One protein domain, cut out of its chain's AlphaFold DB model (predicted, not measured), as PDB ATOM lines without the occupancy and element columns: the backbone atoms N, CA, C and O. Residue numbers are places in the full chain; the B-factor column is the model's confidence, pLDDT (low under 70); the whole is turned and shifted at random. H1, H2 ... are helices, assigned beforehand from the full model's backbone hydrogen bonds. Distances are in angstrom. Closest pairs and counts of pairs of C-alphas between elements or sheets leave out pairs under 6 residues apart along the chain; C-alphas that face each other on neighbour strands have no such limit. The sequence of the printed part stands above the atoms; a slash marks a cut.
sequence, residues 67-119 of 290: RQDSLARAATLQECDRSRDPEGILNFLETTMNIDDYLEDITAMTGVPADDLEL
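This is residues 67 to 119 of the 290 residues of the protein "BZIP domain-containing protein" of Haemonchus placei (UniProt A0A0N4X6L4). Two helices cross steeply and run opposite ways, the longer H1 and the shorter H2, while a wide loop of residues 85 to 98 leads from the end of H1 back to the start of H2. The meeting of the helices is slight and the arrangement loose: residues 67 to 72 of H1 stick out, and so do residues 91 to 100. The printed part has 53 residues, with two named helices in the order H1, H2 and no named strand; the class is all helix. The whole is loose, with a radius of gyration of the C-alphas of 12.6 A, and spans 35 by 24 by 16 A.

H1, residues 67 to 84, and H2, residues 99 to 110, only just touch, with 3 pairs of C-alphas within 8 A. The closest C-alphas are those of Leu 77 and Asp 105, 7.1 A apart. H1 touches with residues 77 to 80 alone, and H2 with residues 102 to 105 alone. Their lines stand at a steep tilt of 52 degrees, and they run opposite ways. Every O i to N i+4 pair of H2 is within hydrogen-bond range; in H1, 13 of 14 are.

H1 has 18 residues and measures 26.4 A from C-alpha 67 at (37.261, 16.676, -13.992) to C-alpha 84 at (14.644, 11.453, -1.417). H2 has 12 residues and measures 16.5 A, ending with C-alpha 110 at (32.424, 4.084, -4.730).

The C-alphas of Glu 87 and Glu 118 are the two farthest apart, at 37.1 A. The printed part has no cut. The link from H1 to H2, of 14 residues, is long. The mean pLDDT of the printed part is 78.3, and residues 67 to 69 and 88 to 93 are under 70.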
ATOM      1  N   ARG A  67      38.303  15.680 -14.346       53.09
ATOM      2  CA  ARG A  67      37.261  16.676 -13.992       53.09
ATOM      3  C   ARG A  67      35.856  16.285 -14.473       53.09
ATOM      4  O   ARG A  67      34.873  16.811 -13.958       53.09
ATOM      5  N   GLN A  68      35.767  15.416 -15.476       55.59
ATOM      6  CA  GLN A  68      34.498  14.886 -15.967       55.59
ATOM      7  C   GLN A  68      33.862  13.904 -14.968       55.59
ATOM      8  O   GLN A  68      32.642  13.919 -14.808       55.59
ATOM      9  N   ASP A  69      34.669  13.164 -14.207       67.62
ATOM     10  CA  ASP A  69      34.200  12.185 -13.224       67.62
ATOM     11  C   ASP A  69      33.642  12.846 -11.965       67.62
ATOM     12  O   ASP A  69      32.652  12.381 -11.399       67.62
ATOM     13  N   SER A  70      34.227  13.965 -11.527       74.00
ATOM     14  CA  SER A  70      33.722  14.688 -10.353       74.00
ATOM     15  C   SER A  70      32.368  15.349 -10.621       74.00
ATOM     16  O   SER A  70      31.490  15.318  -9.759       74.00
ATOM     17  N   LEU A  71      32.162  15.889 -11.829       78.38
ATOM     18  CA  LEU A  71      30.879  16.472 -12.219       78.38
ATOM     19  C   LEU A  71      29.794  15.400 -12.380       78.38
ATOM     20  O   LEU A  71      28.666  15.613 -11.937       78.38
ATOM     21  N   ALA A  72      30.133  14.251 -12.974       80.31
ATOM     22  CA  ALA A  72      29.214  13.123 -13.095       80.31
ATOM     23  C   ALA A  72      28.762  12.623 -11.715       80.31
ATOM     24  O   ALA A  72      27.565  12.479 -11.479       80.31
ATOM     25  N   ARG A  73      29.693  12.469 -10.765       80.25
ATOM     26  CA  ARG A  73      29.369  12.055  -9.390       80.25
ATOM     27  C   ARG A  73      28.490  13.068  -8.659       80.25
ATOM     28  O   ARG A  73      27.537  12.678  -7.993       80.25
ATOM     29  N   ALA A  74      28.774  14.362  -8.812       81.00
ATOM     30  CA  ALA A  74      27.938  15.412  -8.237       81.00
ATOM     31  C   ALA A  74      26.512  15.395  -8.815       81.00
ATOM     32  O   ALA A  74      25.551  15.625  -8.083       81.00
ATOM     33  N   ALA A  75      26.362  15.096 -10.110       84.88
ATOM     34  CA  ALA A  75      25.052  14.941 -10.734       84.88
ATOM     35  C   ALA A  75      24.288  13.732 -10.171       84.88
ATOM     36  O   ALA A  75      23.101  13.867  -9.883       84.88
ATOM     37  N   THR A  76      24.967  12.600  -9.953       85.06
ATOM     38  CA  THR A  76      24.373  11.409  -9.323       85.06
ATOM     39  C   THR A  76      23.917  11.687  -7.891       85.06
ATOM     40  O   THR A  76      22.779  11.383  -7.558       85.06
ATOM     41  N   LEU A  77      24.733  12.353  -7.064       85.19
ATOM     42  CA  LEU A  77      24.319  12.745  -5.707       85.19
ATOM     43  C   LEU A  77      23.106  13.685  -5.725       85.19
ATOM     44  O   LEU A  77      22.192  13.554  -4.916       85.19
ATOM     45  N   GLN A  78      23.047  14.596  -6.696       84.25
ATOM     46  CA  GLN A  78      21.883  15.463  -6.867       84.25
ATOM     47  C   GLN A  78      20.633  14.691  -7.326       84.25
ATOM     48  O   GLN A  78      19.509  15.135  -7.100       84.25
ATOM     49  N   GLU A  79      20.795  13.569  -8.022       85.50
ATOM     50  CA  GLU A  79      19.694  12.671  -8.367       85.50
ATOM     51  C   GLU A  79      19.199  11.900  -7.137       85.50
ATOM     52  O   GLU A  79      17.984  11.826  -6.944       85.50
ATOM     53  N   CYS A  80      20.101  11.449  -6.256       85.81
ATOM     54  CA  CYS A  80      19.741  10.891  -4.946       85.81
ATOM     55  C   CYS A  80      18.959  11.900  -4.087       85.81
ATOM     56  O   CYS A  80      17.952  11.554  -3.473       85.81
ATOM     57  N   ASP A  81      19.339  13.179  -4.102       83.81
ATOM     58  CA  ASP A  81      18.582  14.224  -3.399       83.81
ATOM     59  C   ASP A  81      17.160  14.394  -3.952       83.81
ATOM     60  O   ASP A  81      16.203  14.539  -3.191       83.81
ATOM     61  N   ARG A  82      16.996  14.330  -5.279       84.19
ATOM     62  CA  ARG A  82      15.676  14.417  -5.928       84.19
ATOM     63  C   ARG A  82      14.808  13.185  -5.684       84.19
ATOM     64  O   ARG A  82      13.588  13.309  -5.694       84.19
ATOM     65  N   SER A  83      15.405  12.006  -5.516       83.31
ATOM     66  CA  SER A  83      14.652  10.784  -5.219       83.31
ATOM     67  C   SER A  83      14.199  10.737  -3.758       83.31
ATOM     68  O   SER A  83      13.094  10.263  -3.489       83.31
ATOM     69  N   ARG A  84      15.005  11.278  -2.833       82.81
ATOM     70  CA  ARG A  84      14.644  11.453  -1.417       82.81
ATOM     71  C   ARG A  84      13.522  12.469  -1.216       82.81
ATOM     72  O   ARG A  84      12.670  12.260  -0.356       82.81
ATOM     73  N   ASP A  85      13.509  13.536  -2.012       80.69
ATOM     74  CA  ASP A  85      12.491  14.584  -1.950       80.69
ATOM     75  C   ASP A  85      11.780  14.785  -3.303       80.69
ATOM     76  O   ASP A  85      12.137  15.678  -4.084       80.69
ATOM     77  N   PRO A  86      10.742  13.980  -3.595       72.44
ATOM     78  CA  PRO A  86      10.017  14.045  -4.862       72.44
ATOM     79  C   PRO A  86       9.194  15.332  -5.029       72.44
ATOM     80  O   PRO A  86       8.778  15.643  -6.147       72.44
ATOM     81  N   GLU A  87       8.950  16.087  -3.952       76.19
ATOM     82  CA  GLU A  87       8.242  17.369  -4.021       76.19
ATOM     83  C   GLU A  87       9.194  18.541  -4.326       76.19
ATOM     84  O   GLU A  87       8.737  19.619  -4.718       76.19
ATOM     85  N   GLY A  88      10.514  18.332  -4.224       64.69
ATOM     86  CA  GLY A  88      11.534  19.346  -4.506       64.69
ATOM     87  C   GLY A  88      11.499  20.532  -3.537       64.69
ATOM     88  O   GLY A  88      11.906  21.638  -3.906       64.69
ATOM     89  N   ILE A  89      10.987  20.311  -2.323       61.75
ATOM     90  CA  ILE A  89      10.811  21.304  -1.257       61.75
ATOM     91  C   ILE A  89      11.810  21.040  -0.122       61.75
ATOM     92  O   ILE A  89      11.520  21.218   1.062       61.75
ATOM     93  N   LEU A  90      13.043  20.674  -0.459       63.19
ATOM     94  CA  LEU A  90      14.179  20.859   0.426       63.19
ATOM     95  C   LEU A  90      14.395  22.368   0.562       63.19
ATOM     96  O   LEU A  90      15.201  22.999  -0.126       63.19
ATOM     97  N   ASN A  91      13.630  22.970   1.470       66.38
ATOM     98  CA  ASN A  91      13.935  24.276   2.013       66.38
ATOM     99  C   ASN A  91      15.289  24.142   2.714       66.38
ATOM    100  O   ASN A  91      15.356  23.775   3.884       66.38
ATOM    101  N   PHE A  92      16.370  24.472   2.003       62.59
ATOM    102  CA  PHE A  92      17.753  24.448   2.503       62.59
ATOM    103  C   PHE A  92      17.959  25.237   3.812       62.59
ATOM    104  O   PHE A  92      18.999  25.121   4.451       62.59
ATOM    105  N   LEU A  93      16.993  26.080   4.188       68.88
ATOM    106  CA  LEU A  93      16.991  26.871   5.417       68.88
ATOM    107  C   LEU A  93      16.227  26.216   6.580       68.88
ATOM    108  O   LEU A  93      16.426  26.627   7.718       68.88
ATOM    109  N   GLU A  94      15.354  25.243   6.311       72.19
ATOM    110  CA  GLU A  94      14.444  24.646   7.302       72.19
ATOM    111  C   GLU A  94      14.726  23.157   7.531       72.19
ATOM    112  O   GLU A  94      14.604  22.684   8.661       72.19
ATOM    113  N   THR A  95      15.157  22.432   6.497       74.06
ATOM    114  CA  THR A  95      15.495  21.011   6.601       74.06
ATOM    115  C   THR A  95      16.977  20.851   6.913       74.06
ATOM    116  O   THR A  95      17.846  21.268   6.147       74.06
ATOM    117  N   THR A  96      17.280  20.232   8.050       72.88
ATOM    118  CA  THR A  96      18.649  19.858   8.404       72.88
ATOM    119  C   THR A  96      19.132  18.752   7.475       72.88
ATOM    120  O   THR A  96      18.544  17.673   7.443       72.88
ATOM    121  N   MET A  97      20.201  19.027   6.732       79.69
ATOM    122  CA  MET A  97      20.866  18.053   5.869       79.69
ATOM    123  C   MET A  97      21.454  16.921   6.725       79.69
ATOM    124  O   MET A  97      22.317  17.185   7.566       79.69
ATOM    125  N   ASN A  98      20.976  15.686   6.539       84.31
ATOM    126  CA  ASN A  98      21.533  14.519   7.215       84.31
ATOM    127  C   ASN A  98      22.792  14.058   6.475       84.31
ATOM    128  O   ASN A  98      22.715  13.689   5.309       84.31
ATOM    129  N   ILE A  99      23.950  14.106   7.134       86.06
ATOM    130  CA  ILE A  99      25.231  13.744   6.511       86.06
ATOM    131  C   ILE A  99      25.304  12.232   6.261       86.06
ATOM    132  O   ILE A  99      25.903  11.819   5.270       86.06
ATOM    133  N   ASP A 100      24.652  11.427   7.103       88.62
ATOM    134  CA  ASP A 100      24.687   9.964   7.016       88.62
ATOM    135  C   ASP A 100      24.114   9.455   5.683       88.62
ATOM    136  O   ASP A 100      24.689   8.559   5.069       88.62
ATOM    137  N   ASP A 101      23.063  10.105   5.170       88.06
ATOM    138  CA  ASP A 101      22.438   9.765   3.886       88.06
ATOM    139  C   ASP A 101      23.418   9.946   2.707       88.06
ATOM    140  O   ASP A 101      23.432   9.156   1.761       88.06
ATOM    141  N   TYR A 102      24.279  10.970   2.761       85.88
ATOM    142  CA  TYR A 102      25.300  11.201   1.734       85.88
ATOM    143  C   TYR A 102      26.474  10.234   1.865       85.88
ATOM    144  O   TYR A 102      27.072   9.866   0.856       85.88
ATOM    145  N   LEU A 103      26.826   9.833   3.088       87.75
ATOM    146  CA  LEU A 103      27.867   8.830   3.303       87.75
ATOM    147  C   LEU A 103      27.431   7.475   2.734       87.75
ATOM    148  O   LEU A 103      28.229   6.828   2.056       87.75
ATOM    149  N   GLU A 104      26.164   7.094   2.923       88.25
ATOM    150  CA  GLU A 104      25.593   5.884   2.324       88.25
ATOM    151  C   GLU A 104      25.610   5.949   0.789       88.25
ATOM    152  O   GLU A 104      26.095   5.015   0.147       88.25
ATOM    153  N   ASP A 105      25.187   7.071   0.191       87.12
ATOM    154  CA  ASP A 105      25.244   7.261  -1.265       87.12
ATOM    155  C   ASP A 105      26.674   7.166  -1.806       87.12
ATOM    156  O   ASP A 105      26.924   6.521  -2.827       87.12
ATOM    157  N   ILE A 106      27.632   7.808  -1.130       84.75
ATOM    158  CA  ILE A 106      29.037   7.790  -1.538       84.75
ATOM    159  C   ILE A 106      29.566   6.362  -1.483       84.75
ATOM    160  O   ILE A 106      30.163   5.925  -2.463       84.75
ATOM    161  N   THR A 107      29.308   5.625  -0.400       86.44
ATOM    162  CA  THR A 107      29.707   4.219  -0.272       86.44
ATOM    163  C   THR A 107      29.033   3.337  -1.321       86.44
ATOM    164  O   THR A 107      29.698   2.480  -1.904       86.44
ATOM    165  N   ALA A 108      27.759   3.572  -1.644       85.06
ATOM    166  CA  ALA A 108      27.065   2.862  -2.715       85.06
ATOM    167  C   ALA A 108      27.672   3.154  -4.102       85.06
ATOM    168  O   ALA A 108      27.763   2.258  -4.942       85.06
ATOM    169  N   MET A 109      28.123   4.389  -4.344       81.44
ATOM    170  CA  MET A 109      28.729   4.807  -5.612       81.44
ATOM    171  C   MET A 109      30.195   4.384  -5.769       81.44
ATOM    172  O   MET A 109      30.631   4.090  -6.883       81.44
ATOM    173  N   THR A 110      30.992   4.428  -4.701       80.19
ATOM    174  CA  THR A 110      32.424   4.084  -4.730       80.19
ATOM    175  C   THR A 110      32.666   2.602  -4.482       80.19
ATOM    176  O   THR A 110      33.710   2.097  -4.888       80.19
ATOM    177  N   GLY A 111      31.736   1.916  -3.814       81.81
ATOM    178  CA  GLY A 111      31.927   0.558  -3.308       81.81
ATOM    179  C   GLY A 111      32.906   0.473  -2.133       81.81
ATOM    180  O   GLY A 111      33.259  -0.631  -1.728       81.81
ATOM    181  N   VAL A 112      33.358   1.615  -1.600       80.75
ATOM    182  CA  VAL A 112      34.334   1.702  -0.507       80.75
ATOM    183  C   VAL A 112      33.678   2.423   0.677       80.75
ATOM    184  O   VAL A 112      33.150   3.526   0.488       80.75
ATOM    185  N   PRO A 113      33.674   1.827   1.885       82.06
ATOM    186  CA  PRO A 113      33.197   2.491   3.094       82.06
ATOM    187  C   PRO A 113      33.941   3.804   3.329       82.06
ATOM    188  O   PRO A 113      35.141   3.891   3.078       82.06
ATOM    189  N   ALA A 114      33.244   4.823   3.833       74.75
ATOM    190  CA  ALA A 114      33.867   6.118   4.111       74.75
ATOM    191  C   ALA A 114      35.060   6.011   5.084       74.75
ATOM    192  O   ALA A 114      36.031   6.750   4.937       74.75
ATOM    193  N   ASP A 115      35.005   5.058   6.020       79.00
ATOM    194  CA  ASP A 115      36.060   4.796   7.008       79.00
ATOM    195  C   ASP A 115      37.328   4.164   6.401       79.00
ATOM    196  O   ASP A 115      38.409   4.290   6.975       79.00
ATOM    197  N   ASP A 116      37.210   3.535   5.226       80.19
ATOM    198  CA  ASP A 116      38.302   2.835   4.532       80.19
ATOM    199  C   ASP A 116      38.933   3.686   3.412       80.19
ATOM    200  O   ASP A 116      39.780   3.212   2.649       80.19
ATOM    201  N   LEU A 117      38.526   4.953   3.278       74.38
ATOM    202  CA  LEU A 117      39.116   5.886   2.321       74.38
ATOM    203  C   LEU A 117      40.487   6.360   2.822       74.38
ATOM    204  O   LEU A 117      40.622   7.427   3.424       74.38
ATOM    205  N   GLU A 118      41.521   5.569   2.541       76.12
ATOM    206  CA  GLU A 118      42.914   5.955   2.762       76.12
ATOM    207  C   GLU A 118      43.331   6.984   1.702       76.12
ATOM    208  O   GLU A 118      43.751   6.663   0.590       76.12
ATOM    209  N   LEU A 119      43.154   8.261   2.035       74.88
ATOM    210  CA  LEU A 119      43.695   9.356   1.244       74.88
ATOM    211  C   LEU A 119      45.208   9.394   1.471       74.88
ATOM    212  O   LEU A 119      45.660   9.749   2.557       74.88
TER     213      LEU A 119